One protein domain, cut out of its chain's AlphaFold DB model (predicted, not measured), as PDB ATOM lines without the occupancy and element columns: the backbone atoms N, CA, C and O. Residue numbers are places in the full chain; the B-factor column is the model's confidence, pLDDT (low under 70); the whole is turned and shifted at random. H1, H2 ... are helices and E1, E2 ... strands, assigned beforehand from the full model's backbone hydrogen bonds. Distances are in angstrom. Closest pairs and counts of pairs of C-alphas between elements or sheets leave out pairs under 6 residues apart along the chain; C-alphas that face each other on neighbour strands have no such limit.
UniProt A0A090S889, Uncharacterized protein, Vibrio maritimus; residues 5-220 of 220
ATOM      1  N   VAL A   5     229.300 340.167 150.047       97.69
ATOM      2  CA  VAL A   5     228.160 339.720 149.237       97.69
ATOM      3  C   VAL A   5     228.626 339.272 147.855       97.69
ATOM      4  O   VAL A   5     229.738 339.588 147.438       97.69
ATOM      5  N   LYS A   6     227.746 338.589 147.111       96.69
ATOM      6  CA  LYS A   6     228.013 338.151 145.727       96.69
ATOM      7  C   LYS A   6     228.575 339.277 144.848       96.69
ATOM      8  O   LYS A   6     229.539 339.054 144.131       96.69
ATOM      9  N   ALA A   7     228.007 340.483 144.940       97.06
ATOM     10  CA  ALA A   7     228.455 341.630 144.149       97.06
ATOM     11  C   ALA A   7     229.931 341.982 144.401       97.06
ATOM     12  O   ALA A   7     230.664 342.202 143.452       97.06
ATOM     13  N   THR A   8     230.393 341.946 145.654       97.44
ATOM     14  CA  THR A   8     231.800 342.205 146.002       97.44
ATOM     15  C   THR A   8     232.746 341.191 145.356       97.44
ATOM     16  O   THR A   8     233.813 341.564 144.884       97.44
ATOM     17  N   ILE A   9     232.348 339.914 145.308       97.56
ATOM     18  CA  ILE A   9     233.131 338.859 144.645       97.56
ATOM     19  C   ILE A   9     233.186 339.122 143.138       97.56
ATOM     20  O   ILE A   9     234.261 339.058 142.552       97.56
ATOM     21  N   VAL A  10     232.046 339.461 142.524       98.12
ATOM     22  CA  VAL A  10     231.968 339.804 141.096       98.12
ATOM     23  C   VAL A  10     232.894 340.965 140.756       98.12
ATOM     24  O   VAL A  10     233.663 340.832 139.811       98.12
ATOM     25  N   GLU A  11     232.853 342.065 141.511       97.88
ATOM     26  CA  GLU A  11     233.727 343.214 141.237       97.88
ATOM     27  C   GLU A  11     235.199 342.802 141.290       97.88
ATOM     28  O   GLU A  11     235.955 343.111 140.373       97.88
ATOM     29  N   ARG A  12     235.593 341.989 142.278       97.81
ATOM     30  CA  ARG A  12     236.986 341.550 142.367       97.81
ATOM     31  C   ARG A  12     237.405 340.626 141.221       97.81
ATOM     32  O   ARG A  12     238.546 340.691 140.775       97.81
ATOM     33  N   VAL A  13     236.497 339.782 140.730       98.12
ATOM     34  CA  VAL A  13     236.743 338.935 139.550       98.12
ATOM     35  C   VAL A  13     236.890 339.793 138.292       98.12
ATOM     36  O   VAL A  13     237.804 339.553 137.509       98.12
ATOM     37  N   VAL A  14     236.041 340.811 138.116       97.94
ATOM     38  CA  VAL A  14     236.107 341.766 136.992       97.94
ATOM     39  C   VAL A  14     237.418 342.553 137.004       97.94
ATOM     40  O   VAL A  14     238.045 342.695 135.963       97.94
ATOM     41  N   GLU A  15     237.862 343.017 138.172       97.31
ATOM     42  CA  GLU A  15     239.115 343.770 138.319       97.31
ATOM     43  C   GLU A  15     240.355 342.965 137.905       97.31
ATOM     44  O   GLU A  15     241.307 343.545 137.382       97.31
ATOM     45  N   VAL A  16     240.352 341.646 138.139       97.44
ATOM     46  CA  VAL A  16     241.442 340.739 137.734       97.44
ATOM     47  C   VAL A  16     241.302 340.305 136.270       97.44
ATOM     48  O   VAL A  16     242.302 340.086 135.597       97.44
ATOM     49  N   ASN A  17     240.073 340.233 135.756       95.25
ATOM     50  CA  ASN A  17     239.752 339.789 134.400       95.25
ATOM     51  C   ASN A  17     239.235 340.955 133.535       95.25
ATOM     52  O   ASN A  17     238.126 340.895 133.004       95.25
ATOM     53  N   GLN A  18     240.033 342.020 133.394       91.50
ATOM     54  CA  GLN A  18     239.621 343.279 132.741       91.50
ATOM     55  C   GLN A  18     239.261 343.115 131.257       91.50
ATOM     56  O   GLN A  18     238.408 343.834 130.740       91.50
ATOM     57  N   GLU A  19     239.862 342.128 130.593       90.38
ATOM     58  CA  GLU A  19     239.595 341.789 129.191       90.38
ATOM     59  C   GLU A  19     238.245 341.075 128.991       90.38
ATOM     60  O   GLU A  19     237.757 340.941 127.866       90.38
ATOM     61  N   LEU A  20     237.615 340.594 130.072       92.62
ATOM     62  CA  LEU A  20     236.345 339.882 130.005       92.62
ATOM     63  C   LEU A  20     235.156 340.817 130.247       92.62
ATOM     64  O   LEU A  20     235.149 341.615 131.186       92.62
ATOM     65  N   PRO A  21     234.059 340.674 129.477       94.31
ATOM     66  CA  PRO A  21     232.843 341.415 129.767       94.31
ATOM     67  C   PRO A  21     232.319 341.083 131.163       94.31
ATOM     68  O   PRO A  21     232.120 339.916 131.497       94.31
ATOM     69  N   ARG A  22     231.937 342.106 131.939       95.94
ATOM     70  CA  ARG A  22     231.365 341.942 133.290       95.94
ATOM     71  C   ARG A  22     230.265 340.879 133.379       95.94
ATOM     72  O   ARG A  22     230.176 340.163 134.370       95.94
ATOM     73  N   LYS A  23     229.425 340.750 132.343       95.94
ATOM     74  CA  LYS A  23     228.356 339.734 132.284       95.94
ATOM     75  C   LYS A  23     228.893 338.297 132.365       95.94
ATOM     76  O   LYS A  23     228.222 337.455 132.948       95.94
ATOM     77  N   VAL A  24     230.065 338.021 131.793       96.12
ATOM     78  CA  VAL A  24     230.735 336.716 131.882       96.12
ATOM     79  C   VAL A  24     231.181 336.455 133.318       96.12
ATOM     80  O   VAL A  24     230.857 335.410 133.869       96.12
ATOM     81  N   CYS A  25     231.835 337.429 133.957       97.56
ATOM     82  CA  CYS A  25     232.286 337.310 135.346       97.56
ATOM     83  C   CYS A  25     231.117 337.098 136.320       97.56
ATOM     84  O   CYS A  25     231.211 336.279 137.231       97.56
ATOM     85  N   VAL A  26     229.991 337.794 136.105       97.75
ATOM     86  CA  VAL A  26     228.749 337.579 136.870       97.75
ATOM     87  C   VAL A  26     228.293 336.125 136.758       97.75
ATOM     88  O   VAL A  26     228.075 335.484 137.782       97.75
ATOM     89  N   ILE A  27     228.198 335.601 135.531       97.50
ATOM     90  CA  ILE A  27     227.771 334.219 135.283       97.50
ATOM     91  C   ILE A  27     228.746 333.230 135.921       97.50
ATOM     92  O   ILE A  27     228.302 332.304 136.585       97.50
ATOM     93  N   ALA A  28     230.057 333.441 135.803       98.06
ATOM     94  CA  ALA A  28     231.053 332.559 136.409       98.06
ATOM     95  C   ALA A  28     230.897 332.467 137.938       98.06
ATOM     96  O   ALA A  28     230.904 331.373 138.498       98.06
ATOM     97  N   VAL A  29     230.682 333.600 138.619       98.25
ATOM     98  CA  VAL A  29     230.441 333.617 140.073       98.25
ATOM     99  C   VAL A  29     229.108 332.955 140.436       98.25
ATOM    100  O   VAL A  29     229.025 332.259 141.446       98.25
ATOM    101  N   GLU A  30     228.060 333.152 139.637       97.69
ATOM    102  CA  GLU A  30     226.760 332.506 139.856       97.69
ATOM    103  C   GLU A  30     226.840 330.990 139.686       97.69
ATOM    104  O   GLU A  30     226.409 330.263 140.575       97.69
ATOM    105  N   GLN A  31     227.462 330.517 138.605       97.94
ATOM    106  CA  GLN A  31     227.671 329.092 138.357       97.94
ATOM    107  C   GLN A  31     228.559 328.455 139.428       97.94
ATOM    108  O   GLN A  31     228.305 327.332 139.849       97.94
ATOM    109  N   PHE A  32     229.557 329.179 139.938       97.94
ATOM    110  CA  PHE A  32     230.350 328.706 141.068       97.94
ATOM    111  C   PHE A  32     229.500 328.487 142.331       97.94
ATOM    112  O   PHE A  32     229.630 327.457 142.991       97.94
ATOM    113  N   ILE A  33     228.613 329.428 142.665       97.44
ATOM    114  CA  ILE A  33     227.697 329.280 143.808       97.44
ATOM    115  C   ILE A  33     226.733 328.109 143.577       97.44
ATOM    116  O   ILE A  33     226.473 327.359 144.515       97.44
ATOM    117  N   GLU A  34     226.252 327.925 142.347       97.06
ATOM    118  CA  GLU A  34     225.379 326.807 141.982       97.06
ATOM    119  C   GLU A  34     226.081 325.457 142.177       97.06
ATOM    120  O   GLU A  34     225.566 324.600 142.890       97.06
ATOM    121  N   ILE A  35     227.320 325.310 141.689       97.12
ATOM    122  CA  ILE A  35     228.166 324.125 141.927       97.12
ATOM    123  C   ILE A  35     228.269 323.823 143.423       97.12
ATOM    124  O   ILE A  35     228.211 322.662 143.847       97.12
ATOM    125  N   MET A  36     228.423 324.862 144.252       97.44
ATOM    126  CA  MET A  36     228.454 324.677 145.698       97.44
ATOM    127  C   MET A  36     227.110 324.172 146.242       97.44
ATOM    128  O   MET A  36     227.082 323.279 147.084       97.44
ATOM    129  N   ILE A  37     225.987 324.722 145.794       97.50
ATOM    130  CA  ILE A  37     224.664 324.284 146.248       97.50
ATOM    131  C   ILE A  37     224.410 322.832 145.825       97.50
ATOM    132  O   ILE A  37     224.142 321.999 146.690       97.50
ATOM    133  N   GLU A  38     224.585 322.511 144.542       96.88
ATOM    134  CA  GLU A  38     224.394 321.166 143.985       96.88
ATOM    135  C   GLU A  38     225.244 320.121 144.723       96.88
ATOM    136  O   GLU A  38     224.761 319.053 145.101       96.88
ATOM    137  N   SER A  39     226.511 320.444 145.004       96.38
ATOM    138  CA  SER A  39     227.398 319.542 145.745       96.38
ATOM    139  C   SER A  39     226.864 319.251 147.150       96.38
ATOM    140  O   SER A  39     226.813 318.092 147.558       96.38
ATOM    141  N   LEU A  40     226.428 320.281 147.883       96.31
ATOM    142  CA  LEU A  40     225.907 320.116 149.244       96.31
ATOM    143  C   LEU A  40     224.599 319.328 149.267       96.31
ATOM    144  O   LEU A  40     224.409 318.504 150.162       96.31
ATOM    145  N   VAL A  41     223.721 319.568 148.291       96.19
ATOM    146  CA  VAL A  41     222.467 318.825 148.121       96.19
ATOM    147  C   VAL A  41     222.753 317.345 147.887       96.19
ATOM    148  O   VAL A  41     222.149 316.494 148.532       96.19
ATOM    149  N   ASN A  42     223.768 317.028 147.084       93.81
ATOM    150  CA  ASN A  42     224.204 315.656 146.819       93.81
ATOM    151  C   ASN A  42     225.021 315.013 147.957       93.81
ATOM    152  O   ASN A  42     225.629 313.961 147.769       93.81
ATOM    153  N   GLY A  43     225.067 315.627 149.145       92.25
ATOM    154  CA  GLY A  43     225.804 315.093 150.293       92.25
ATOM    155  C   GLY A  43     227.328 315.241 150.183       92.25
ATOM    156  O   GLY A  43     228.063 314.697 151.008       92.25
ATOM    157  N   VAL A  44     227.820 316.000 149.201       93.44
ATOM    158  CA  VAL A  44     229.247 316.258 148.994       93.44
ATOM    159  C   VAL A  44     229.664 317.491 149.789       93.44
ATOM    160  O   VAL A  44     229.155 318.598 149.615       93.44
ATOM    161  N   SER A  45     230.634 317.311 150.682       93.12
ATOM    162  CA  SER A  45     231.246 318.416 151.417       93.12
ATOM    163  C   SER A  45     232.110 319.290 150.506       93.12
ATOM    164  O   SER A  45     232.732 318.807 149.563       93.12
ATOM    165  N   ILE A  46     232.204 320.582 150.807       94.62
ATOM    166  CA  ILE A  46     232.971 321.539 150.001       94.62
ATOM    167  C   ILE A  46     234.080 322.135 150.830       94.62
ATOM    168  O   ILE A  46     233.830 322.663 151.913       94.62
ATOM    169  N   ARG A  47     235.301 322.128 150.299       93.31
ATOM    170  CA  ARG A  47     236.421 322.848 150.899       93.31
ATOM    171  C   ARG A  47     236.517 324.265 150.338       93.31
ATOM    172  O   ARG A  47     236.877 324.448 149.183       93.31
ATOM    173  N   ILE A  48     236.307 325.258 151.197       92.69
ATOM    174  CA  ILE A  48     236.617 326.657 150.893       92.69
ATOM    175  C   ILE A  48     238.131 326.854 151.089       92.69
ATOM    176  O   ILE A  48     238.637 326.581 152.190       92.69
ATOM    177  N   PRO A  49     238.878 327.296 150.058       87.50
ATOM    178  CA  PRO A  49     240.319 327.508 150.158       87.50
ATOM    179  C   PRO A  49     240.679 328.368 151.371       87.50
ATOM    180  O   PRO A  49     240.059 329.398 151.606       87.50
ATOM    181  N   ARG A  50     241.680 327.927 152.146       84.88
ATOM    182  CA  ARG A  50     242.260 328.651 153.299       84.88
ATOM    183  C   ARG A  50     241.291 328.984 154.451       84.88
ATOM    184  O   ARG A  50     241.741 329.514 155.460       84.88
ATOM    185  N   ALA A  51     240.011 328.619 154.351       88.19
ATOM    186  CA  ALA A  51     238.995 328.978 155.335       88.19
ATOM    187  C   ALA A  51     238.486 327.784 156.149       88.19
ATOM    188  O   ALA A  51     238.480 327.826 157.375       88.19
ATOM    189  N   GLY A  52     238.015 326.729 155.485       90.62
ATOM    190  CA  GLY A  52     237.337 325.610 156.142       90.62
ATOM    191  C   GLY A  52     236.495 324.813 155.156       90.62
ATOM    192  O   GLY A  52     236.731 324.859 153.950       90.62
ATOM    193  N   LYS A  53     235.509 324.071 155.653       92.50
ATOM    194  CA  LYS A  53     234.620 323.267 154.811       92.50
ATOM    195  C   LYS A  53     233.155 323.389 155.205       92.50
ATOM    196  O   LYS A  53     232.838 323.515 156.387       92.50
ATOM    197  N   LEU A  54     232.281 323.315 154.210       95.00
ATOM    198  CA  LEU A  54     230.847 323.111 154.379       95.00
ATOM    199  C   LEU A  54     230.557 321.615 154.321       95.00
ATOM    200  O   LEU A  54     231.042 320.921 153.430       95.00
ATOM    201  N   VAL A  55     229.807 321.117 155.296       92.75
ATOM    202  CA  VAL A  55     229.560 319.691 155.492       92.75
ATOM    203  C   VAL A  55     228.057 319.460 155.617       92.75
ATOM    204  O   VAL A  55     227.493 319.857 156.647       92.75
ATOM    205  N   PRO A  56     227.410 318.855 154.605       93.25
ATOM    206  CA  PRO A  56     226.045 318.373 154.729       93.25
ATOM    207  C   PRO A  56     226.030 317.126 155.619       93.25
ATOM    208  O   PRO A  56     226.938 316.299 155.560       93.25
ATOM    209  N   TYR A  57     225.022 316.999 156.474       90.06
ATOM    210  CA  TYR A  57     224.806 315.793 157.266       90.06
ATOM    211  C   TYR A  57     223.326 315.612 157.596       90.06
ATOM    212  O   TYR A  57     222.574 316.582 157.737       90.06
ATOM    213  N   PHE A  58     222.913 314.355 157.744       91.06
ATOM    214  CA  PHE A  58     221.566 314.019 158.178       91.06
ATOM    215  C   PHE A  58     221.404 314.280 159.675       91.06
ATOM    216  O   PHE A  58     222.217 313.860 160.502       91.06
ATOM    217  N   LYS A  59     220.329 314.973 160.038       90.81
ATOM    218  CA  LYS A  59     219.959 315.233 161.420       90.81
ATOM    219  C   LYS A  59     218.630 314.553 161.710       90.81
ATOM    220  O   LYS A  59     217.579 315.068 161.332       90.81
ATOM    221  N   LYS A  60     218.715 313.444 162.449       91.75
ATOM    222  CA  LYS A  60     217.549 312.726 162.959       91.75
ATOM    223  C   LYS A  60     216.696 313.644 163.838       91.75
ATOM    224  O   LYS A  60     217.206 314.382 164.691       91.75
ATOM    225  N   GLY A  61     215.405 313.596 163.577       92.31
ATOM    226  CA  GLY A  61     214.308 314.237 164.263       92.31
ATOM    227  C   GLY A  61     213.948 313.545 165.574       92.31
ATOM    228  O   GLY A  61     214.757 312.853 166.191       92.31
ATOM    229  N   GLY A  62     212.731 313.803 166.046       91.12
ATOM    230  CA  GLY A  62     212.172 313.264 167.288       91.12
ATOM    231  C   GLY A  62     212.522 314.061 168.547       91.12
ATOM    232  O   GLY A  62     211.853 313.916 169.565       91.12
ATOM    233  N   ARG A  63     213.517 314.961 168.501       92.44
ATOM    234  CA  ARG A  63     213.800 315.862 169.632       92.44
ATOM    235  C   ARG A  63     212.601 316.795 169.860       92.44
ATOM    236  O   ARG A  63     212.198 317.446 168.896       92.44
ATOM    237  N   PRO A  64     212.096 316.959 171.097       95.19
ATOM    238  CA  PRO A  64     211.042 317.927 171.371       95.19
ATOM    239  C   PRO A  64     211.547 319.343 171.075       95.19
ATOM    240  O   PRO A  64     212.587 319.781 171.579       95.19
ATOM    241  N   VAL A  65     210.814 320.051 170.226       95.12
ATOM    242  CA  VAL A  65     210.980 321.475 169.935       95.12
ATOM    243  C   VAL A  65     209.672 322.185 170.238       95.12
ATOM    244  O   VAL A  65     208.618 321.563 170.257       95.12
ATOM    245  N   ARG A  66     209.729 323.490 170.498       95.88
ATOM    246  CA  ARG A  66     208.529 324.281 170.779       95.88
ATOM    247  C   ARG A  66     208.291 325.323 169.708       95.88
ATOM    248  O   ARG A  66     209.240 325.962 169.241       95.88
ATOM    249  N   ASN A  67     207.028 325.561 169.391       94.44
ATOM    250  CA  ASN A  67     206.639 326.787 168.721       94.44
ATOM    251  C   ASN A  67     206.868 327.957 169.694       94.44
ATOM    252  O   ASN A  67     206.285 328.011 170.770       94.44
ATOM    253  N   ILE A  68     207.745 328.901 169.335       94.12
ATOM    254  CA  ILE A  68     208.123 330.018 170.222       94.12
ATOM    255  C   ILE A  68     206.918 330.914 170.549       94.12
ATOM    256  O   ILE A  68     206.893 331.524 171.615       94.12
ATOM    257  N   LYS A  69     205.926 330.988 169.654       95.25
ATOM    258  CA  LYS A  69     204.736 331.825 169.838       95.25
ATOM    259  C   LYS A  69     203.668 331.128 170.678       95.25
ATOM    260  O   LYS A  69     203.150 331.742 171.598       95.25
ATOM    261  N   THR A  70     203.352 329.867 170.378       95.81
ATOM    262  CA  THR A  70     202.245 329.139 171.031       95.81
ATOM    263  C   THR A  70     202.680 328.278 172.219       95.81
ATOM    264  O   THR A  70     201.829 327.767 172.931       95.81
ATOM    265  N   GLN A  71     203.990 328.101 172.440       94.00
ATOM    266  CA  GLN A  71     204.597 327.189 173.429       94.00
ATOM    267  C   GLN A  71     204.275 325.696 173.244       94.00
ATOM    268  O   GLN A  71     204.792 324.865 173.988       94.00
ATOM    269  N   GLU A  72     203.503 325.337 172.219       96.12
ATOM    270  CA  GLU A  72     203.192 323.954 171.870       96.12
ATOM    271  C   GLU A  72     204.467 323.169 171.533       96.12
ATOM    272  O   GLU A  72     205.325 323.642 170.773       96.12
ATOM    273  N   VAL A  73     204.586 321.972 172.110       96.06
ATOM    274  CA  VAL A  73     205.717 321.067 171.903       96.06
ATOM    275  C   VAL A  73     205.397 320.114 170.759       96.06
ATOM    276  O   VAL A  73     204.371 319.447 170.759       96.06
ATOM    277  N   MET A  74     206.314 320.013 169.807       95.12
ATOM    278  CA  MET A  74     206.231 319.129 168.650       95.12
ATOM    279  C   MET A  74     207.580 318.441 168.419       95.12
ATOM    280  O   MET A  74     208.625 318.985 168.796       95.12
ATOM    281  N   PRO A  75     207.615 317.247 167.814       96.00
ATOM    282  CA  PRO A  75     208.876 316.617 167.460       96.00
ATOM    283  C   PRO A  75     209.557 317.390 166.326       96.00
ATOM    284  O   PRO A  75     208.935 317.797 165.346       96.00
ATOM    285  N   MET A  76     210.869 317.578 166.436       94.62
ATOM    286  CA  MET A  76     211.686 318.061 165.328       94.62
ATOM    287  C   MET A  76     211.605 317.046 164.188       94.62
ATOM    288  O   MET A  76     211.810 315.859 164.422       94.62
ATOM    289  N   GLN A  77     211.356 317.503 162.968       93.69
ATOM    290  CA  GLN A  77     211.391 316.639 161.791       93.69
ATOM    291  C   GLN A  77     212.829 316.258 161.415       93.69
ATOM    292  O   GLN A  77     213.783 316.988 161.725       93.69
ATOM    293  N   ASP A  78     212.963 315.123 160.734       94.50
ATOM    294  CA  ASP A  78     214.191 314.736 160.045       94.50
ATOM    295  C   ASP A  78     214.563 315.801 159.010       94.50
ATOM    296  O   ASP A  78     213.702 316.385 158.353       94.50
ATOM    297  N   ARG A  79     215.858 316.099 158.888       93.81
ATOM    298  CA  ARG A  79     216.344 317.071 157.903       93.81
ATOM    299  C   ARG A  79     217.817 316.885 157.588       93.81
ATOM    300  O   ARG A  79     218.605 316.528 158.465       93.81
ATOM    301  N   ILE A  80     218.211 317.241 156.373       93.50
ATOM    302  CA  ILE A  80     219.619 317.455 156.034       93.50
ATOM    303  C   ILE A  80     219.982 318.893 156.415       93.50
ATOM    304  O   ILE A  80     219.212 319.830 156.202       93.50
ATOM    305  N   VAL A  81     221.139 319.069 157.042       93.75
ATOM    306  CA  VAL A  81     221.660 320.372 157.470       93.75
ATOM    307  C   VAL A  81     223.092 320.533 157.010       93.75
ATOM    308  O   VAL A  81     223.821 319.551 156.886       93.75
ATOM    309  N   VAL A  82     223.520 321.777 156.821       95.44
ATOM    310  CA  VAL A  82     224.902 322.083 156.451       95.44
ATOM    311  C   VAL A  82     225.581 322.820 157.593       95.44
ATOM    312  O   VAL A  82     225.087 323.824 158.104       95.44
ATOM    313  N   SER A  83     226.755 322.333 157.991       94.00
ATOM    314  CA  SER A  83     227.601 322.991 158.988       94.00
ATOM    315  C   SER A  83     228.905 323.477 158.378       94.00
ATOM    316  O   SER A  83     229.429 322.880 157.443       94.00
ATOM    317  N   PHE A  84     229.454 324.552 158.937       94.38
ATOM    318  CA  PHE A  84     230.819 324.967 158.649       94.38
ATOM    319  C   PHE A  84     231.767 324.377 159.691       94.38
ATOM    320  O   PHE A  84     231.509 324.464 160.892       94.38
ATOM    321  N   SER A  85     232.862 323.783 159.229       89.31
ATOM    322  CA  SER A  85     233.879 323.166 160.073       89.31
ATOM    323  C   SER A  85     235.271 323.624 159.660       89.31
ATOM    324  O   SER A  85     235.605 323.661 158.477       89.31
ATOM    325  N   LEU A  86     236.094 323.936 160.659       85.44
ATOM    326  CA  LEU A  86     237.529 324.183 160.492       85.44
ATOM    327  C   LEU A  86     238.343 322.882 160.536       85.44
ATOM    328  O   LEU A  86     239.546 322.902 160.299       85.44
ATOM    329  N   SER A  87     237.699 321.753 160.863       73.06
ATOM    330  CA  SER A  87     238.382 320.472 160.998       73.06
ATOM    331  C   SER A  87     238.982 320.018 159.670       73.06
ATOM    332  O   SER A  87     238.331 320.057 158.621       73.06
ATOM    333  N   THR A  88     240.203 319.498 159.742       65.69
ATOM    334  CA  THR A  88     240.885 318.823 158.635       65.69
ATOM    335  C   THR A  88     240.441 317.368 158.465       65.69
ATOM    336  O   THR A  88     240.754 316.768 157.435       65.69
ATOM    337  N   THR A  89     239.691 316.801 159.422       63.31
ATOM    338  CA  THR A  89     239.254 315.395 159.391       63.31
ATOM    339  C   THR A  89     238.375 315.103 158.176       63.31
ATOM    340  O   THR A  89     237.568 315.938 157.767       63.31
ATOM    341  N   LYS A  90     238.523 313.918 157.575       59.16
ATOM    342  CA  LYS A  90     237.724 313.477 156.411       59.16
ATOM    343  C   LYS A  90     236.447 312.717 156.798       59.16
ATOM    344  O   LYS A  90     235.671 312.347 155.926       59.16
ATOM    345  N   THR A  91     236.236 312.509 158.090       62.62
ATOM    346  CA  THR A  91     235.134 311.727 158.641       62.62
ATOM    347  C   THR A  91     234.118 312.615 159.350       62.62
ATOM    348  O   THR A  91     234.457 313.693 159.861       62.62
ATOM    349  N   ASP A  92     232.863 312.173 159.355       62.59
ATOM    350  CA  ASP A  92     231.834 312.710 160.240       62.59
ATOM    351  C   ASP A  92     232.036 312.223 161.693       62.59
ATOM    352  O   ASP A  92     233.049 311.611 162.039       62.59
ATOM    353  N   ARG A  93     231.070 312.513 162.572       57.50
ATOM    354  CA  ARG A  93     231.115 312.086 163.983       57.50
ATOM    355  C   ARG A  93     230.997 310.570 164.173       57.50
ATOM    356  O   ARG A  93     231.365 310.088 165.236       57.50
ATOM    357  N   ASN A  94     230.506 309.853 163.166       61.81
ATOM    358  CA  ASN A  94     230.290 308.411 163.176       61.81
ATOM    359  C   ASN A  94     231.432 307.657 162.471       61.81
ATOM    360  O   ASN A  94     231.372 306.438 162.338       61.81
ATOM    361  N   GLY A  95     232.472 308.363 162.013       65.19
ATOM    362  CA  GLY A  95     233.578 307.771 161.261       65.19
ATOM    363  C   GLY A  95     233.274 307.554 159.777       65.19
ATOM    364  O   GLY A  95     234.132 307.048 159.056       65.19
ATOM    365  N   THR A  96     232.101 307.963 159.289       71.25
ATOM    366  CA  THR A  96     231.713 307.816 157.886       71.25
ATOM    367  C   THR A  96     232.490 308.805 157.024       71.25
ATOM    368  O   THR A  96     232.605 309.993 157.349       71.25
ATOM    369  N   PHE A  97     233.045 308.315 155.916       72.75
ATOM    370  CA  PHE A  97     233.698 309.163 154.930       72.75
ATOM    371  C   PHE A  97     232.661 310.059 154.257       72.75
ATOM    372  O   PHE A  97     231.692 309.574 153.680       72.75
ATOM    373  N   ILE A  98     232.887 311.369 154.312       72.81
ATOM    374  CA  ILE A  98     232.050 312.323 153.589       72.81
ATOM    375  C   ILE A  98     232.768 312.633 152.275       72.81
ATOM    376  O   ILE A  98     233.895 313.151 152.333       72.81
ATOM    377  N   PRO A  99     232.162 312.363 151.102       83.50
ATOM    378  CA  PRO A  99     232.750 312.773 149.837       83.50
ATOM    379  C   PRO A  99     233.012 314.281 149.874       83.50
ATOM    380  O   PRO A  99     232.255 315.055 150.471       83.50
ATOM    381  N   ARG A 100     234.139 314.709 149.308       87.19
ATOM    382  CA  ARG A 100     234.593 316.096 149.414       87.19
ATOM    383  C   ARG A 100     235.057 316.614 148.074       87.19
ATOM    384  O   ARG A 100     236.031 316.096 147.542       87.19
ATOM    385  N   LYS A 101     234.466 317.727 147.654       92.44
ATOM    386  CA  LYS A 101     234.929 318.519 146.525       92.44
ATOM    387  C   LYS A 101     236.018 319.497 146.973       92.44
ATOM    388  O   LYS A 101     235.839 320.314 147.887       92.44
ATOM    389  N   ASN A 102     237.189 319.352 146.373       92.44
ATOM    390  CA  ASN A 102     238.363 320.190 146.557       92.44
ATOM    391  C   ASN A 102     238.317 321.406 145.625       92.44
ATOM    392  O   ASN A 102     237.582 321.393 144.641       92.44
ATOM    393  N   PRO A 103     239.132 322.446 145.887       93.94
ATOM    394  CA  PRO A 103     239.201 323.621 145.021       93.94
ATOM    395  C   PRO A 103     239.449 323.279 143.553       93.94
ATOM    396  O   PRO A 103     238.727 323.777 142.705       93.94
ATOM    397  N   SER A 104     240.387 322.375 143.263       95.50
ATOM    398  CA  SER A 104     240.697 321.953 141.892       95.50
ATOM    399  C   SER A 104     239.517 321.280 141.187       95.50
ATOM    400  O   SER A 104     239.292 321.536 140.012       95.50
ATOM    401  N   GLU A 105     238.730 320.474 141.905       95.56
ATOM    402  CA  GLU A 105     237.531 319.826 141.352       95.56
ATOM    403  C   GLU A 105     236.437 320.865 141.068       95.56
ATOM    404  O   GLU A 105     235.809 320.821 140.018       95.56
ATOM    405  N   MET A 106     236.257 321.856 141.954       95.69
ATOM    406  CA  MET A 106     235.340 322.975 141.698       95.69
ATOM    407  C   MET A 106     235.791 323.845 140.519       95.69
ATOM    408  O   MET A 106     234.947 324.311 139.761       95.69
ATOM    409  N   MET A 107     237.100 324.075 140.364       96.50
ATOM    410  CA  MET A 107     237.661 324.820 139.231       96.50
ATOM    411  C   MET A 107     237.399 324.085 137.918       96.50
ATOM    412  O   MET A 107     236.950 324.705 136.960       96.50
ATOM    413  N   GLN A 108     237.655 322.774 137.887       96.44
ATOM    414  CA  GLN A 108     237.413 321.952 136.707       96.44
ATOM    415  C   GLN A 108     235.931 321.956 136.330       96.44
ATOM    416  O   GLN A 108     235.590 322.288 135.202       96.44
ATOM    417  N   GLU A 109     235.052 321.674 137.289       96.75
ATOM    418  CA  GLU A 109     233.615 321.641 137.035       96.75
ATOM    419  C   GLU A 109     233.083 322.995 136.563       96.75
ATOM    420  O   GLU A 109     232.274 323.047 135.643       96.75
ATOM    421  N   LEU A 110     233.558 324.098 137.146       97.31
ATOM    422  CA  LEU A 110     233.201 325.441 136.695       97.31
ATOM    423  C   LEU A 110     233.700 325.714 135.276       97.31
ATOM    424  O   LEU A 110     232.962 326.291 134.481       97.31
ATOM    425  N   ALA A 111     234.921 325.288 134.952       96.38
ATOM    426  CA  ALA A 111     235.486 325.449 133.619       96.38
ATOM    427  C   ALA A 111     234.746 324.627 132.550       96.38
ATOM    428  O   ALA A 111     234.765 324.985 131.376       96.38
ATOM    429  N   GLU A 112     234.074 323.554 132.958       95.69
ATOM    430  CA  GLU A 112     233.294 322.670 132.091       95.69
ATOM    431  C   GLU A 112     231.798 323.048 132.046       95.69
ATOM    432  O   GLU A 112     231.030 322.412 131.323       95.69
ATOM    433  N   ARG A 113     231.348 324.091 132.770       95.75
ATOM    434  CA  ARG A 113     229.929 324.504 132.782       95.75
ATOM    435  C   ARG A 113     229.482 324.990 131.392       95.75
ATOM    436  O   ARG A 113     229.961 326.039 130.948       95.75
ATOM    437  N   PRO A 114     228.476 324.350 130.758       94.38
ATOM    438  CA  PRO A 114     228.017 324.728 129.415       94.38
ATOM    439  C   PRO A 114     227.578 326.190 129.315       94.38
ATOM    440  O   PRO A 114     227.975 326.904 128.400       94.38
ATOM    441  N   VAL A 115     226.840 326.680 130.316       94.50
ATOM    442  CA  VAL A 115     226.350 328.070 130.361       94.50
ATOM    443  C   VAL A 115     227.500 329.083 130.353       94.50
ATOM    444  O   VAL A 115     227.381 330.154 129.755       94.50
ATOM    445  N   LEU A 116     228.619 328.766 131.016       93.38
ATOM    446  CA  LEU A 116     229.789 329.637 131.043       93.38
ATOM    447  C   LEU A 116     230.520 329.616 129.696       93.38
ATOM    448  O   LEU A 116     230.831 330.685 129.167       93.38
ATOM    449  N   LEU A 117     230.729 328.422 129.131       91.94
ATOM    450  CA  LEU A 117     231.370 328.223 127.828       91.94
ATOM    451  C   LEU A 117     230.605 328.943 126.712       91.94
ATOM    452  O   LEU A 117     231.170 329.806 126.042       91.94
ATOM    453  N   GLU A 118     229.295 328.709 126.597       91.69
ATOM    454  CA  GLU A 118     228.441 329.385 125.610       91.69
ATOM    455  C   GLU A 118     228.510 330.912 125.744       91.69
ATOM    456  O   GLU A 118     228.482 331.661 124.759       91.69
ATOM    457  N   ARG A 119     228.577 331.418 126.982       92.38
ATOM    458  CA  ARG A 119     228.638 332.859 127.220       92.38
ATOM    459  C   ARG A 119     229.977 333.451 126.808       92.38
ATOM    460  O   ARG A 119     229.993 334.557 126.253       92.38
ATOM    461  N   LEU A 120     231.068 332.753 127.097       89.81
ATOM    462  CA  LEU A 120     232.411 333.144 126.695       89.81
ATOM    463  C   LEU A 120     232.543 333.130 125.170       89.81
ATOM    464  O   LEU A 120     232.927 334.150 124.604       89.81
ATOM    465  N   GLU A 121     232.112 332.064 124.501       89.94
ATOM    466  CA  GLU A 121     232.119 331.949 123.035       89.94
ATOM    467  C   GLU A 121     231.352 333.087 122.353       89.94
ATOM    468  O   GLU A 121     231.862 333.752 121.445       89.94
ATOM    469  N   ARG A 122     230.140 333.393 122.837       90.00
ATOM    470  CA  ARG A 122     229.355 334.533 122.330       90.00
ATOM    471  C   ARG A 122     230.059 335.871 122.555       90.00
ATOM    472  O   ARG A 122     229.904 336.785 121.747       90.00
ATOM    473  N   SER A 123     230.798 336.006 123.653       87.94
ATOM    474  CA  SER A 123     231.509 337.241 124.001       87.94
ATOM    475  C   SER A 123     232.755 337.448 123.144       87.94
ATOM    476  O   SER A 123     233.029 338.571 122.726       87.94
ATOM    477  N   THR A 124     233.473 336.371 122.831       85.31
ATOM    478  CA  THR A 124     234.676 336.403 121.988       85.31
ATOM    479  C   THR A 124     234.348 336.365 120.496       85.31
ATOM    480  O   THR A 124     235.238 336.584 119.677       85.31
ATOM    481  N   ARG A 125     233.079 336.127 120.124       83.62
ATOM    482  CA  ARG A 125     232.594 336.023 118.735       83.62
ATOM    483  C   ARG A 125     233.380 334.994 117.910       83.62
ATOM    484  O   ARG A 125     233.640 335.226 116.735       83.62
ATOM    485  N   GLY A 126     233.817 333.904 118.543       75.00
ATOM    486  CA  GLY A 126     234.609 332.858 117.883       75.00
ATOM    487  C   GLY A 126     236.019 333.287 117.456       75.00
ATOM    488  O   GLY A 126     236.634 332.611 116.642       75.00
ATOM    489  N   ARG A 127     236.545 334.405 117.979       83.94
ATOM    490  CA  ARG A 127     237.906 334.883 117.665       83.94
ATOM    491  C   ARG A 127     239.017 334.059 118.310       83.94
ATOM    492  O   ARG A 127     240.163 334.190 117.904       83.94
ATOM    493  N   LEU A 128     238.684 333.281 119.337       88.00
ATOM    494  CA  LEU A 128     239.629 332.416 120.032       88.00
ATOM    495  C   LEU A 128     239.528 331.000 119.481       88.00
ATOM    496  O   LEU A 128     238.426 330.505 119.235       88.00
ATOM    497  N   SER A 129     240.673 330.338 119.354       90.25
ATOM    498  CA  SER A 129     240.721 328.900 119.111       90.25
ATOM    499  C   SER A 129     240.120 328.116 120.294       90.25
ATOM    500  O   SER A 129     240.060 328.630 121.419       90.25
ATOM    501  N   PRO A 130     239.704 326.850 120.090       88.56
ATOM    502  CA  PRO A 130     239.181 326.012 121.172       88.56
ATOM    503  C   PRO A 130     240.141 325.870 122.367       88.56
ATOM    504  O   PRO A 130     239.707 325.896 123.518       88.56
ATOM    505  N   GLU A 131     241.450 325.783 122.117       90.75
ATOM    506  CA  GLU A 131     242.463 325.673 123.176       90.75
ATOM    507  C   GLU A 131     242.625 326.977 123.969       90.75
ATOM    508  O   GLU A 131     242.714 326.959 125.199       90.75
ATOM    509  N   GLU A 132     242.596 328.128 123.293       91.50
ATOM    510  CA  GLU A 132     242.606 329.436 123.959       91.50
ATOM    511  C   GLU A 132     241.343 329.644 124.796       91.50
ATOM    512  O   GLU A 132     241.429 330.131 125.922       91.50
ATOM    513  N   MET A 133     240.183 329.213 124.288       89.69
ATOM    514  CA  MET A 133     238.916 329.260 125.018       89.69
ATOM    515  C   MET A 133     238.967 328.402 126.285       89.69
ATOM    516  O   MET A 133     238.597 328.856 127.371       89.69
ATOM    517  N   LYS A 134     239.472 327.171 126.171       91.06
ATOM    518  CA  LYS A 134     239.631 326.258 127.304       91.06
ATOM    519  C   LYS A 134     240.578 326.832 128.356       91.06
ATOM    520  O   LYS A 134     240.259 326.814 129.546       91.06
ATOM    521  N   LYS A 135     241.717 327.384 127.928       93.81
ATOM    522  CA  LYS A 135     242.683 328.040 128.819       93.81
ATOM    523  C   LYS A 135     242.054 329.235 129.535       93.81
ATOM    524  O   LYS A 135     242.145 329.315 130.756       93.81
ATOM    525  N   LEU A 136     241.376 330.111 128.796       93.25
ATOM    526  CA  LEU A 136     240.701 331.289 129.338       93.25
ATOM    527  C   LEU A 136     239.633 330.910 130.371       93.25
ATOM    528  O   LEU A 136     239.596 331.477 131.461       93.25
ATOM    529  N   THR A 137     238.799 329.920 130.052       94.56
ATOM    530  CA  THR A 137     237.732 329.456 130.950       94.56
ATOM    531  C   THR A 137     238.311 328.863 132.232       94.56
ATOM    532  O   THR A 137     237.827 329.150 133.327       94.56
ATOM    533  N   ARG A 138     239.393 328.085 132.118       95.81
ATOM    534  CA  ARG A 138     240.110 327.544 133.274       95.81
ATOM    535  C   ARG A 138     240.701 328.649 134.147       95.81
ATOM    536  O   ARG A 138     240.520 328.601 135.358       95.81
ATOM    537  N   THR A 139     241.366 329.643 133.557       96.69
ATOM    538  CA  THR A 139     241.921 330.783 134.302       96.69
ATOM    539  C   THR A 139     240.824 331.560 135.029       96.69
ATOM    540  O   THR A 139     240.958 331.832 136.219       96.69
ATOM    541  N   LEU A 140     239.694 331.824 134.365       97.44
ATOM    542  CA  LEU A 140     238.540 332.462 135.000       97.44
ATOM    543  C   LEU A 140     238.002 331.631 136.175       97.44
ATOM    544  O   LEU A 140     237.699 332.177 137.235       97.44
ATOM    545  N   ALA A 141     237.892 330.310 136.015       97.88
ATOM    546  CA  ALA A 141     237.435 329.428 137.083       97.88
ATOM    547  C   ALA A 141     238.405 329.407 138.277       97.88
ATOM    548  O   ALA A 141     237.974 329.480 139.432       97.88
ATOM    549  N   GLU A 142     239.710 329.350 138.008       97.81
ATOM    550  CA  GLU A 142     240.768 329.456 139.015       97.81
ATOM    551  C   GLU A 142     240.659 330.776 139.792       97.81
ATOM    552  O   GLU A 142     240.651 330.753 141.027       97.81
ATOM    553  N   ASP A 143     240.482 331.901 139.097       98.06
ATOM    554  CA  ASP A 143     240.305 333.216 139.713       98.06
ATOM    555  C   ASP A 143     239.048 333.308 140.572       98.06
ATOM    556  O   ASP A 143     239.120 333.796 141.699       98.06
ATOM    557  N   VAL A 144     237.907 332.806 140.095       98.31
ATOM    558  CA  VAL A 144     236.655 332.812 140.867       98.31
ATOM    559  C   VAL A 144     236.822 332.038 142.175       98.31
ATOM    560  O   VAL A 144     236.507 332.561 143.249       98.31
ATOM    561  N   VAL A 145     237.358 330.815 142.118       97.56
ATOM    562  CA  VAL A 145     237.539 329.965 143.307       97.56
ATOM    563  C   VAL A 145     238.567 330.570 144.266       97.56
ATOM    564  O   VAL A 145     238.351 330.586 145.485       97.56
ATOM    565  N   ARG A 146     239.677 331.088 143.731       97.25
ATOM    566  CA  ARG A 146     240.739 331.732 144.510       97.25
ATOM    567  C   ARG A 146     240.227 332.988 145.214       97.25
ATOM    568  O   ARG A 146     240.342 333.073 146.437       97.25
ATOM    569  N   LEU A 147     239.618 333.916 144.474       97.75
ATOM    570  CA  LEU A 147     239.111 335.186 145.003       97.75
ATOM    571  C   LEU A 147     237.975 334.976 146.002       97.75
ATOM    572  O   LEU A 147     237.937 335.654 147.027       97.75
ATOM    573  N   PHE A 148     237.087 334.006 145.765       97.62
ATOM    574  CA  PHE A 148     236.076 333.638 146.753       97.62
ATOM    575  C   PHE A 148     236.719 333.222 148.083       97.62
ATOM    576  O   PHE A 148     236.322 333.716 149.138       97.62
ATOM    577  N   GLY A 149     237.725 332.342 148.044       96.44
ATOM    578  CA  GLY A 149     238.436 331.889 149.240       96.44
ATOM    579  C   GLY A 149     239.197 333.011 149.953       96.44
ATOM    580  O   GLY A 149     239.125 333.115 151.179       96.44
ATOM    581  N   GLU A 150     239.892 333.865 149.200       96.25
ATOM    582  CA  GLU A 150     240.638 335.016 149.726       96.25
ATOM    583  C   GLU A 150     239.717 336.021 150.423       96.25
ATOM    584  O   GLU A 150     239.910 336.298 151.610       96.25
ATOM    585  N   LEU A 151     238.671 336.488 149.734       97.12
ATOM    586  CA  LEU A 151     237.697 337.430 150.290       97.12
ATOM    587  C   LEU A 151     236.975 336.830 151.496       97.12
ATOM    588  O   LEU A 151     236.770 337.499 152.508       97.12
ATOM    589  N   PHE A 152     236.614 335.548 151.434       96.50
ATOM    590  CA  PHE A 152     236.003 334.873 152.573       96.50
ATOM    591  C   PHE A 152     236.926 334.890 153.797       96.50
ATOM    592  O   PHE A 152     236.475 335.189 154.904       96.50
ATOM    593  N   CYS A 153     238.212 334.573 153.614       94.69
ATOM    594  CA  CYS A 153     239.196 334.589 154.693       94.69
ATOM    595  C   CYS A 153     239.383 335.992 155.266       94.69
ATOM    596  O   CYS A 153     239.379 336.149 156.485       94.69
ATOM    597  N   GLU A 154     239.511 336.998 154.404       95.38
ATOM    598  CA  GLU A 154     239.654 338.396 154.801       95.38
ATOM    599  C   GLU A 154     238.495 338.832 155.707       95.38
ATOM    600  O   GLU A 154     238.710 339.233 156.855       95.38
ATOM    601  N   TYR A 155     237.257 338.655 155.243       96.12
ATOM    602  CA  TYR A 155     236.069 339.039 156.004       96.12
ATOM    603  C   TYR A 155     235.916 338.225 157.285       96.12
ATOM    604  O   TYR A 155     235.577 338.772 158.336       96.12
ATOM    605  N   ARG A 156     236.210 336.922 157.236       93.31
ATOM    606  CA  ARG A 156     236.194 336.062 158.422       93.31
ATOM    607  C   ARG A 156     237.185 336.547 159.479       93.31
ATOM    608  O   ARG A 156     236.811 336.614 160.648       93.31
ATOM    609  N   ASN A 157     238.413 336.875 159.085       91.94
ATOM    610  CA  ASN A 157     239.471 337.307 160.001       91.94
ATOM    611  C   ASN A 157     239.152 338.663 160.642       91.94
ATOM    612  O   ASN A 157     239.476 338.883 161.805       91.94
ATOM    613  N   GLN A 158     238.429 339.525 159.926       93.44
ATOM    614  CA  GLN A 158     237.917 340.798 160.441       93.44
ATOM    615  C   GLN A 158     236.597 340.658 161.229       93.44
ATOM    616  O   GLN A 158     236.016 341.657 161.639       93.44
ATOM    617  N   CYS A 159     236.098 339.434 161.452       93.88
ATOM    618  CA  CYS A 159     234.788 339.165 162.064       93.88
ATOM    619  C   CYS A 159     233.604 339.840 161.340       93.88
ATOM    620  O   CYS A 159     232.543 340.051 161.930       93.88
ATOM    621  N   LEU A 160     233.759 340.145 160.051       96.31
ATOM    622  CA  LEU A 160     232.710 340.740 159.240       96.31
ATOM    623  C   LEU A 160     231.741 339.662 158.719       96.31
ATOM    624  O   LEU A 160     232.144 338.530 158.426       96.31
ATOM    625  N   PRO A 161     230.442 339.980 158.585       96.94
ATOM    626  CA  PRO A 161     229.464 339.071 158.004       96.94
ATOM    627  C   PRO A 161     229.791 338.688 156.554       96.94
ATOM    628  O   PRO A 161     230.118 339.546 155.736       96.94
ATOM    629  N   VAL A 162     229.580 337.416 156.212       97.75
ATOM    630  CA  VAL A 162     229.524 336.944 154.818       97.75
ATOM    631  C   VAL A 162     228.095 336.502 154.524       97.75
ATOM    632  O   VAL A 162     227.508 335.739 155.294       97.75
ATOM    633  N   GLU A 163     227.505 336.993 153.442       97.62
ATOM    634  CA  GLU A 163     226.124 336.712 153.056       97.62
ATOM    635  C   GLU A 163     226.042 336.461 151.549       97.62
ATOM    636  O   GLU A 163     226.038 337.385 150.734       97.62
ATOM    637  N   ILE A 164     225.950 335.188 151.181       97.38
ATOM    638  CA  ILE A 164     225.823 334.746 149.796       97.38
ATOM    639  C   ILE A 164     224.386 334.266 149.614       97.38
ATOM    640  O   ILE A 164     224.011 333.205 150.113       97.38
ATOM    641  N   ARG A 165     223.553 335.076 148.947       94.12
ATOM    642  CA  ARG A 165     222.166 334.689 148.634       94.12
ATOM    643  C   ARG A 165     222.157 333.383 147.831       94.12
ATOM    644  O   ARG A 165     223.088 333.122 147.078       94.12
ATOM    645  N   GLY A 166     221.141 332.562 148.067       93.06
ATOM    646  CA  GLY A 166     221.070 331.176 147.602       93.06
ATOM    647  C   GLY A 166     221.770 330.190 148.536       93.06
ATOM    648  O   GLY A 166     221.121 329.322 149.120       93.06
ATOM    649  N   LEU A 167     223.064 330.404 148.792       96.94
ATOM    650  CA  LEU A 167     223.889 329.521 149.624       96.94
ATOM    651  C   LEU A 167     223.596 329.665 151.129       96.94
ATOM    652  O   LEU A 167     223.182 328.718 151.799       96.94
ATOM    653  N   GLY A 168     223.816 330.851 151.697       97.44
ATOM    654  CA  GLY A 168     223.652 331.097 153.126       97.44
ATOM    655  C   GLY A 168     224.511 332.227 153.679       97.44
ATOM    656  O   GLY A 168     225.059 333.060 152.958       97.44
ATOM    657  N   SER A 169     224.612 332.271 155.003       97.88
ATOM    658  CA  SER A 169     225.334 333.324 155.714       97.88
ATOM    659  C   SER A 169     226.301 332.762 156.741       97.88
ATOM    660  O   SER A 169     226.022 331.760 157.398       97.88
ATOM    661  N   PHE A 170     227.424 333.451 156.906       97.69
ATOM    662  CA  PHE A 170     228.428 333.160 157.909       97.69
ATOM    663  C   PHE A 170     228.478 334.311 158.909       97.69
ATOM    664  O   PHE A 170     228.412 335.496 158.554       97.69
ATOM    665  N   ARG A 171     228.553 333.950 160.185       96.88
ATOM    666  CA  ARG A 171     228.766 334.876 161.296       96.88
ATOM    667  C   ARG A 171     229.985 334.410 162.061       96.88
ATOM    668  O   ARG A 171     230.014 333.264 162.509       96.88
ATOM    669  N   THR A 172     230.970 335.290 162.182       94.81
ATOM    670  CA  THR A 172     232.216 335.007 162.885       94.81
ATOM    671  C   THR A 172     232.306 335.876 164.125       94.81
ATOM    672  O   THR A 172     232.011 337.066 164.070       94.81
ATOM    673  N   SER A 173     232.694 335.273 165.240       92.69
ATOM    674  CA  SER A 173     232.951 335.957 166.502       92.69
ATOM    675  C   SER A 173     234.228 335.408 167.124       92.69
ATOM    676  O   SER A 173     234.518 334.214 166.995       92.69
ATOM    677  N   LYS A 174     234.964 336.251 167.848       90.44
ATOM    678  CA  LYS A 174     236.027 335.779 168.741       90.44
ATOM    679  C   LYS A 174     235.400 334.955 169.867       90.44
ATOM    680  O   LYS A 174     234.328 335.297 170.367       90.44
ATOM    681  N   MET A 175     236.014 333.829 170.205       86.25
ATOM    682  CA  MET A 175     235.703 333.128 171.449       86.25
ATOM    683  C   MET A 175     236.527 333.775 172.559       86.25
ATOM    684  O   MET A 175     237.657 334.154 172.299       86.25
ATOM    685  N   ASN A 176     235.974 333.912 173.763       82.62
ATOM    686  CA  ASN A 176     236.689 334.498 174.897       82.62
ATOM    687  C   ASN A 176     237.100 333.374 175.848       82.62
ATOM    688  O   ASN A 176     236.405 333.096 176.828       82.62
ATOM    689  N   TYR A 177     238.192 332.685 175.524       80.69
ATOM    690  CA  TYR A 177     238.807 331.725 176.434       80.69
ATOM    691  C   TYR A 177     239.827 332.448 177.303       80.69
ATOM    692  O   TYR A 177     240.678 333.155 176.783       80.69
ATOM    693  N   LYS A 178     239.754 332.274 178.623       77.12
ATOM    694  CA  LYS A 178     240.812 332.765 179.519       77.12
ATOM    695  C   LYS A 178     241.981 331.784 179.560       77.12
ATOM    696  O   LYS A 178     243.130 332.180 179.438       77.12
ATOM    697  N   SER A 179     241.660 330.497 179.643       83.31
ATOM    698  CA  SER A 179     242.627 329.409 179.638       83.31
ATOM    699  C   SER A 179     242.053 328.176 178.938       83.31
ATOM    700  O   SER A 179     240.835 327.969 178.892       83.31
ATOM    701  N   VAL A 180     242.932 327.375 178.341       85.81
ATOM    702  CA  VAL A 180     242.612 326.126 177.642       85.81
ATOM    703  C   VAL A 180     243.501 325.004 178.149       85.81
ATOM    704  O   VAL A 180     244.654 325.219 178.501       85.81
ATOM    705  N   ARG A 181     242.972 323.783 178.170       89.88
ATOM    706  CA  ARG A 181     243.738 322.605 178.573       89.88
ATOM    707  C   ARG A 181     244.447 322.005 177.367       89.88
ATOM    708  O   ARG A 181     243.805 321.769 176.343       89.88
ATOM    709  N   ASN A 182     245.731 321.693 177.494       87.50
ATOM    710  CA  ASN A 182     246.433 320.887 176.506       87.50
ATOM    711  C   ASN A 182     245.837 319.464 176.515       87.50
ATOM    712  O   ASN A 182     245.941 318.774 177.528       87.50
ATOM    713  N   PRO A 183     245.219 318.984 175.421       87.94
ATOM    714  CA  PRO A 183     244.587 317.665 175.405       87.94
ATOM    715  C   PRO A 183     245.588 316.504 175.503       87.94
ATOM    716  O   PRO A 183     245.170 315.389 175.795       87.94
ATOM    717  N   LYS A 184     246.886 316.741 175.255       87.62
ATOM    718  CA  LYS A 184     247.943 315.723 175.359       87.62
ATOM    719  C   LYS A 184     248.566 315.661 176.753       87.62
ATOM    720  O   LYS A 184     248.744 314.567 177.270       87.62
ATOM    721  N   THR A 185     248.911 316.809 177.341       89.94
ATOM    722  CA  THR A 185     249.620 316.872 178.639       89.94
ATOM    723  C   THR A 185     248.695 317.145 179.821       89.94
ATOM    724  O   THR A 185     249.030 316.847 180.959       89.94
ATOM    725  N   GLY A 186     247.510 317.700 179.571       90.12
ATOM    726  CA  GLY A 186     246.559 318.086 180.606       90.12
ATOM    727  C   GLY A 186     246.859 319.424 181.286       90.12
ATOM    728  O   GLY A 186     246.043 319.839 182.108       90.12
ATOM    729  N   GLU A 187     247.963 320.092 180.943       91.44
ATOM    730  CA  GLU A 187     248.369 321.393 181.491       91.44
ATOM    731  C   GLU A 187     247.438 322.523 181.037       91.44
ATOM    732  O   GLU A 187     246.877 322.483 179.938       91.44
ATOM    733  N   MET A 188     247.281 323.540 181.883       89.81
ATOM    734  CA  MET A 188     246.513 324.742 181.562       89.81
ATOM    735  C   MET A 188     247.409 325.754 180.851       89.81
ATOM    736  O   MET A 188     248.499 326.065 181.321       89.81
ATOM    737  N   LEU A 189     246.934 326.264 179.721       85.62
ATOM    738  CA  LEU A 189     247.587 327.287 178.919       85.62
ATOM    739  C   LEU A 189     246.706 328.532 178.906       85.62
ATOM    740  O   LEU A 189     245.515 328.439 178.596       85.62
ATOM    741  N   ASP A 190     247.282 329.689 179.202       85.31
ATOM    742  CA  ASP A 190     246.566 330.954 179.087       85.31
ATOM    743  C   ASP A 190     246.427 331.366 177.619       85.31
ATOM    744  O   ASP A 190     247.344 331.210 176.807       85.31
ATOM    745  N   VAL A 191     245.252 331.888 177.267       81.06
ATOM    746  CA  VAL A 191     244.964 332.354 175.908       81.06
ATOM    747  C   VAL A 191     244.980 333.871 175.907       81.06
ATOM    748  O   VAL A 191     244.115 334.520 176.493       81.06
ATOM    749  N   THR A 192     245.968 334.444 175.228       77.06
ATOM    750  CA  THR A 192     246.053 335.894 175.030       77.06
ATOM    751  C   THR A 192     244.994 336.375 174.038       77.06
ATOM    752  O   THR A 192     244.555 335.627 173.161       77.06
ATOM    753  N   ASP A 193     244.608 337.650 174.121       72.44
ATOM    754  CA  ASP A 193     243.582 338.245 173.248       72.44
ATOM    755  C   ASP A 193     243.906 338.134 171.748       72.44
ATOM    756  O   ASP A 193     243.010 337.958 170.917       72.44
ATOM    757  N   ASN A 194     245.195 338.166 171.401       73.00
ATOM    758  CA  ASN A 194     245.674 338.004 170.026       73.00
ATOM    759  C   ASN A 194     245.588 336.556 169.521       73.00
ATOM    760  O   ASN A 194     245.654 336.335 168.315       73.00
ATOM    761  N   ASN A 195     245.415 335.584 170.420       72.25
ATOM    762  CA  ASN A 195     245.351 334.161 170.094       72.25
ATOM    763  C   ASN A 195     243.955 333.557 170.325       72.25
ATOM    764  O   ASN A 195     243.789 332.335 170.345       72.25
ATOM    765  N   GLN A 196     242.936 334.405 170.497       80.69
ATOM    766  CA  GLN A 196     241.557 333.955 170.653       80.69
ATOM    767  C   GLN A 196     241.058 333.285 169.365       80.69
ATOM    768  O   GLN A 196     241.096 333.892 168.286       80.69
ATOM    769  N   PRO A 197     240.536 332.049 169.436       84.88
ATOM    770  CA  PRO A 197     240.070 331.353 168.256       84.88
ATOM    771  C   PRO A 197     238.801 332.007 167.703       84.88
ATOM    772  O   PRO A 197     237.906 332.450 168.430       84.88
ATOM    773  N   LEU A 198     238.700 332.024 166.377       89.38
ATOM    774  CA  LEU A 198     237.511 332.499 165.680       89.38
ATOM    775  C   LEU A 198     236.477 331.381 165.557       89.38
ATOM    776  O   LEU A 198     236.727 330.346 164.931       89.38
ATOM    777  N   ARG A 199     235.270 331.630 166.066       90.81
ATOM    778  CA  ARG A 199     234.106 330.769 165.854       90.81
ATOM    779  C   ARG A 199     233.283 331.287 164.692       90.81
ATOM    780  O   ARG A 199     232.714 332.369 164.776       90.81
ATOM    781  N   THR A 200     233.154 330.479 163.646       94.50
ATOM    782  CA  THR A 200     232.304 330.790 162.491       94.50
ATOM    783  C   THR A 200     231.099 329.862 162.467       94.50
ATOM    784  O   THR A 200     231.246 328.642 162.467       94.50
ATOM    785  N   VAL A 201     229.900 330.440 162.438       95.25
ATOM    786  CA  VAL A 201     228.632 329.720 162.301       95.25
ATOM    787  C   VAL A 201     228.073 329.970 160.913       95.25
ATOM    788  O   VAL A 201     227.904 331.123 160.519       95.25
ATOM    789  N   PHE A 202     227.747 328.891 160.207       97.44
ATOM    790  CA  PHE A 202     226.995 328.944 158.961       97.44
ATOM    791  C   PHE A 202     225.500 328.765 159.228       97.44
ATOM    792  O   PHE A 202     225.102 327.982 160.092       97.44
ATOM    793  N   ARG A 203     224.678 329.516 158.497       97.19
ATOM    794  CA  ARG A 203     223.223 329.365 158.448       97.19
ATOM    795  C   ARG A 203     222.809 329.242 156.993       97.19
ATOM    796  O   ARG A 203     223.105 330.144 156.208       97.19
ATOM    797  N   GLU A 204     222.107 328.165 156.664       97.31
ATOM    798  CA  GLU A 204     221.704 327.881 155.291       97.31
ATOM    799  C   GLU A 204     220.711 328.940 154.779       97.31
ATOM    800  O   GLU A 204     219.824 329.398 155.517       97.31
ATOM    801  N   GLY A 205     220.872 329.325 153.511       96.62
ATOM    802  CA  GLY A 205     219.950 330.202 152.795       96.62
ATOM    803  C   GLY A 205     218.604 329.526 152.527       96.62
ATOM    804  O   GLY A 205     218.453 328.318 152.696       96.62
ATOM    805  N   ARG A 206     217.596 330.307 152.118       95.50
ATOM    806  CA  ARG A 206     216.252 329.774 151.826       95.50
ATOM    807  C   ARG A 206     216.277 328.740 150.695       95.50
ATOM    808  O   ARG A 206     215.639 327.705 150.837       95.50
ATOM    809  N   GLU A 207     217.005 329.025 149.619       95.06
ATOM    810  CA  GLU A 207     217.111 328.151 148.440       95.06
ATOM    811  C   GLU A 207     217.819 326.842 148.794       95.06
ATOM    812  O   GLU A 207     217.222 325.782 148.627       95.06
ATOM    813  N   LEU A 208     219.001 326.904 149.424       97.31
ATOM    814  CA  LEU A 208     219.699 325.703 149.896       97.31
ATOM    815  C   LEU A 208     218.838 324.856 150.851       97.31
ATOM    816  O   LEU A 208     218.794 323.639 150.718       97.31
ATOM    817  N   LYS A 209     218.116 325.472 151.800       96.31
ATOM    818  CA  LYS A 209     217.211 324.727 152.698       96.31
ATOM    819  C   LYS A 209     216.098 324.008 151.953       96.31
ATOM    820  O   LYS A 209     215.751 322.898 152.338       96.31
ATOM    821  N   LYS A 210     215.519 324.663 150.945       96.50
ATOM    822  CA  LYS A 210     214.453 324.084 150.129       96.50
ATOM    823  C   LYS A 210     214.989 322.885 149.340       96.50
ATOM    824  O   LYS A 210     214.441 321.801 149.492       96.50
ATOM    825  N   ALA A 211     216.108 323.052 148.636       96.69
ATOM    826  CA  ALA A 211     216.727 321.985 147.849       96.69
ATOM    827  C   ALA A 211     217.141 320.775 148.709       96.69
ATOM    828  O   ALA A 211     216.932 319.628 148.327       96.69
ATOM    829  N   LEU A 212     217.668 321.009 149.919       96.38
ATOM    830  CA  LEU A 212     217.992 319.933 150.866       96.38
ATOM    831  C   LEU A 212     216.754 319.177 151.366       96.38
ATOM    832  O   LEU A 212     216.839 317.979 151.629       96.38
ATOM    833  N   ALA A 213     215.625 319.868 151.544       95.12
ATOM    834  CA  ALA A 213     214.376 319.243 151.967       95.12
ATOM    835  C   ALA A 213     213.751 318.405 150.841       95.12
ATOM    836  O   ALA A 213     213.319 317.286 151.100       95.12
ATOM    837  N   GLU A 214     213.760 318.917 149.608       95.62
ATOM    838  CA  GLU A 214     213.311 318.190 148.411       95.62
ATOM    839  C   GLU A 214     214.135 316.915 148.214       95.62
ATOM    840  O   GLU A 214     213.580 315.821 148.152       95.62
ATOM    841  N   ARG A 215     215.465 317.027 148.286       93.69
ATOM    842  CA  ARG A 215     216.369 315.880 148.170       93.69
ATOM    843  C   ARG A 215     216.156 314.816 149.247       93.69
ATOM    844  O   ARG A 215     216.365 313.634 148.979       93.69
ATOM    845  N   LEU A 216     215.796 315.223 150.467       92.25
ATOM    846  CA  LEU A 216     215.466 314.287 151.542       92.25
ATOM    847  C   LEU A 216     214.145 313.562 151.262       92.25
ATOM    848  O   LEU A 216     214.070 312.363 151.506       92.25
ATOM    849  N   ALA A 217     213.138 314.271 150.749       91.69
ATOM    850  CA  ALA A 217     211.847 313.687 150.392       91.69
ATOM    851  C   ALA A 217     211.958 312.681 149.233       91.69
ATOM    852  O   ALA A 217     211.276 311.669 149.256       91.69
ATOM    853  N   GLU A 218     212.849 312.916 148.265       91.44
ATOM    854  CA  GLU A 218     213.149 311.971 147.171       91.44
ATOM    855  C   GLU A 218     213.868 310.693 147.634       91.44
ATOM    856  O   GLU A 218     213.908 309.700 146.912       91.44
ATOM    857  N   SER A 219     214.494 310.730 148.813       81.25
ATOM    858  CA  SER A 219     215.233 309.605 149.391       81.25
ATOM    859  C   SER A 219     214.450 308.817 150.445       81.25
ATOM    860  O   SER A 219     215.014 307.865 150.989       81.25
ATOM    861  N   ALA A 220     213.219 309.230 150.754       72.38
ATOM    862  CA  ALA A 220     212.315 308.584 151.705       72.38
ATOM    863  C   ALA A 220     211.320 307.674 150.974       72.38
ATOM    864  O   ALA A 220     211.021 306.597 151.536       72.38
TER     865      ALA A 220
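AT A GLANCE: This is residues 5 to 220 of the 220 residues of an uncharacterized protein of Vibrio maritimus (UniProt A0A090S889). Two small three-stranded sheets, E1 E2 E5 and E6 E7 E10, meet along their edge strands E5 and E10, and a body of crossing helices, H1 to H5, packs at one end of them. At the other end each sheet runs out into an arm tipped by a small hairpin, E3 with E4 and E8 with E9, while H6 packs over E5 at the side. The 216 printed residues hold six named helices and ten named strands, in the order H1 H2 E1 E2 E3 E4 E5 H3 H4 H5 E6 E7 E8 E9 E10 H6; the sheets are antiparallel and the class is mixed, helices and strands. The whole is only just loose, close to compact, with a radius of gyration of the C-alphas of 20.5 A and spans of 63 by 47 by 35 A.

IN THESE COORDINATES: The sheet of E1, residues 45 to 48, E2, residues 52 to 59, and E5, residues 79 to 85, has E2 as its longest strand, 20.9 A from first to last C-alpha. E3, residues 64 to 66, and E4, residues 73 to 75, lie between E2 and E5 along the chain. The second sheet has E6, residues 162 to 164, E7, residues 168 to 174 and 20.5 A long, and E10, residues 198 to 204 and 19.5 A long; E8, residues 179 to 181, and E9, residues 188 to 190, come between E7 and E10. H1, residues 6 to 16, begins with C-alpha 6 at (228.013, 338.151, 145.727). H2, residues 22 to 41, is 28.9 A long. H3, residues 103 to 111, and H4, residues 114 to 124, precede H5, residues 130 to 157, which is 40.4 A long. H6, residues 206 to 217, ends with C-alpha 217 at (211.847, 313.687, 150.392).

HOW THE PARTS SIT: In the first sheet E1 and E2 form a hairpin, with N 46 and O 54 2.9 A apart, and E2 and E5 are antiparallel, with N 55 and O 83 2.8 A apart. H2 is on this sheet, over E1 and E2, at a height of 13.9 A; H6 lies over E5 at a height of 7.6 A, slantwise to the strands at 52 degrees on the local plane. H2 and H6 with this sheet form two layers, helices on one face of a sheet. The closest C-alphas of E5 and E10, those of Phe 84 and Phe 202, are 5.5 A apart. In the second sheet E6 and E7 form a hairpin, with N 164 and O 168 2.9 A apart, and E7 and E10 are antiparallel, with N 171 and O 201 2.9 A apart. H5 is on one face of this sheet, over E7, again two layers, with its residues 151 to 157 near the strands. E3 and E4 form a hairpin, with N 65 and O 74 2.8 A apart, as do E8 and E9, with N 180 and O 189 2.8 A apart. H2 is the hub, touching five helices. It touches H4, closest at the C-alphas of Ala 28 and Leu 116, 6.2 A, at a shallow tilt of 9 degrees, opposite ways. It touches H1 at Val 10 and Val 26, C-alphas 5.8 A apart, at a steep tilt of 52 degrees. H5 touches H3, closest at the C-alphas of Ala 111 and Arg 138, 5.1 A. In each helix every O i to N i+4 pair is within hydrogen-bond range.

THE WHOLE: The two C-alphas farthest apart, those of Arg 125 and Glu 187, are 66.3 A from each other. Residues 182 to 187 stand free. The printed part has no cut. The one long link is E5 to H3, residues 86 to 102; within it residues 100 to 101 pair in parallel with residues 45 to 46 of E1. The mean pLDDT of the printed part is 91.4, and residues 88 to 95 are under 70.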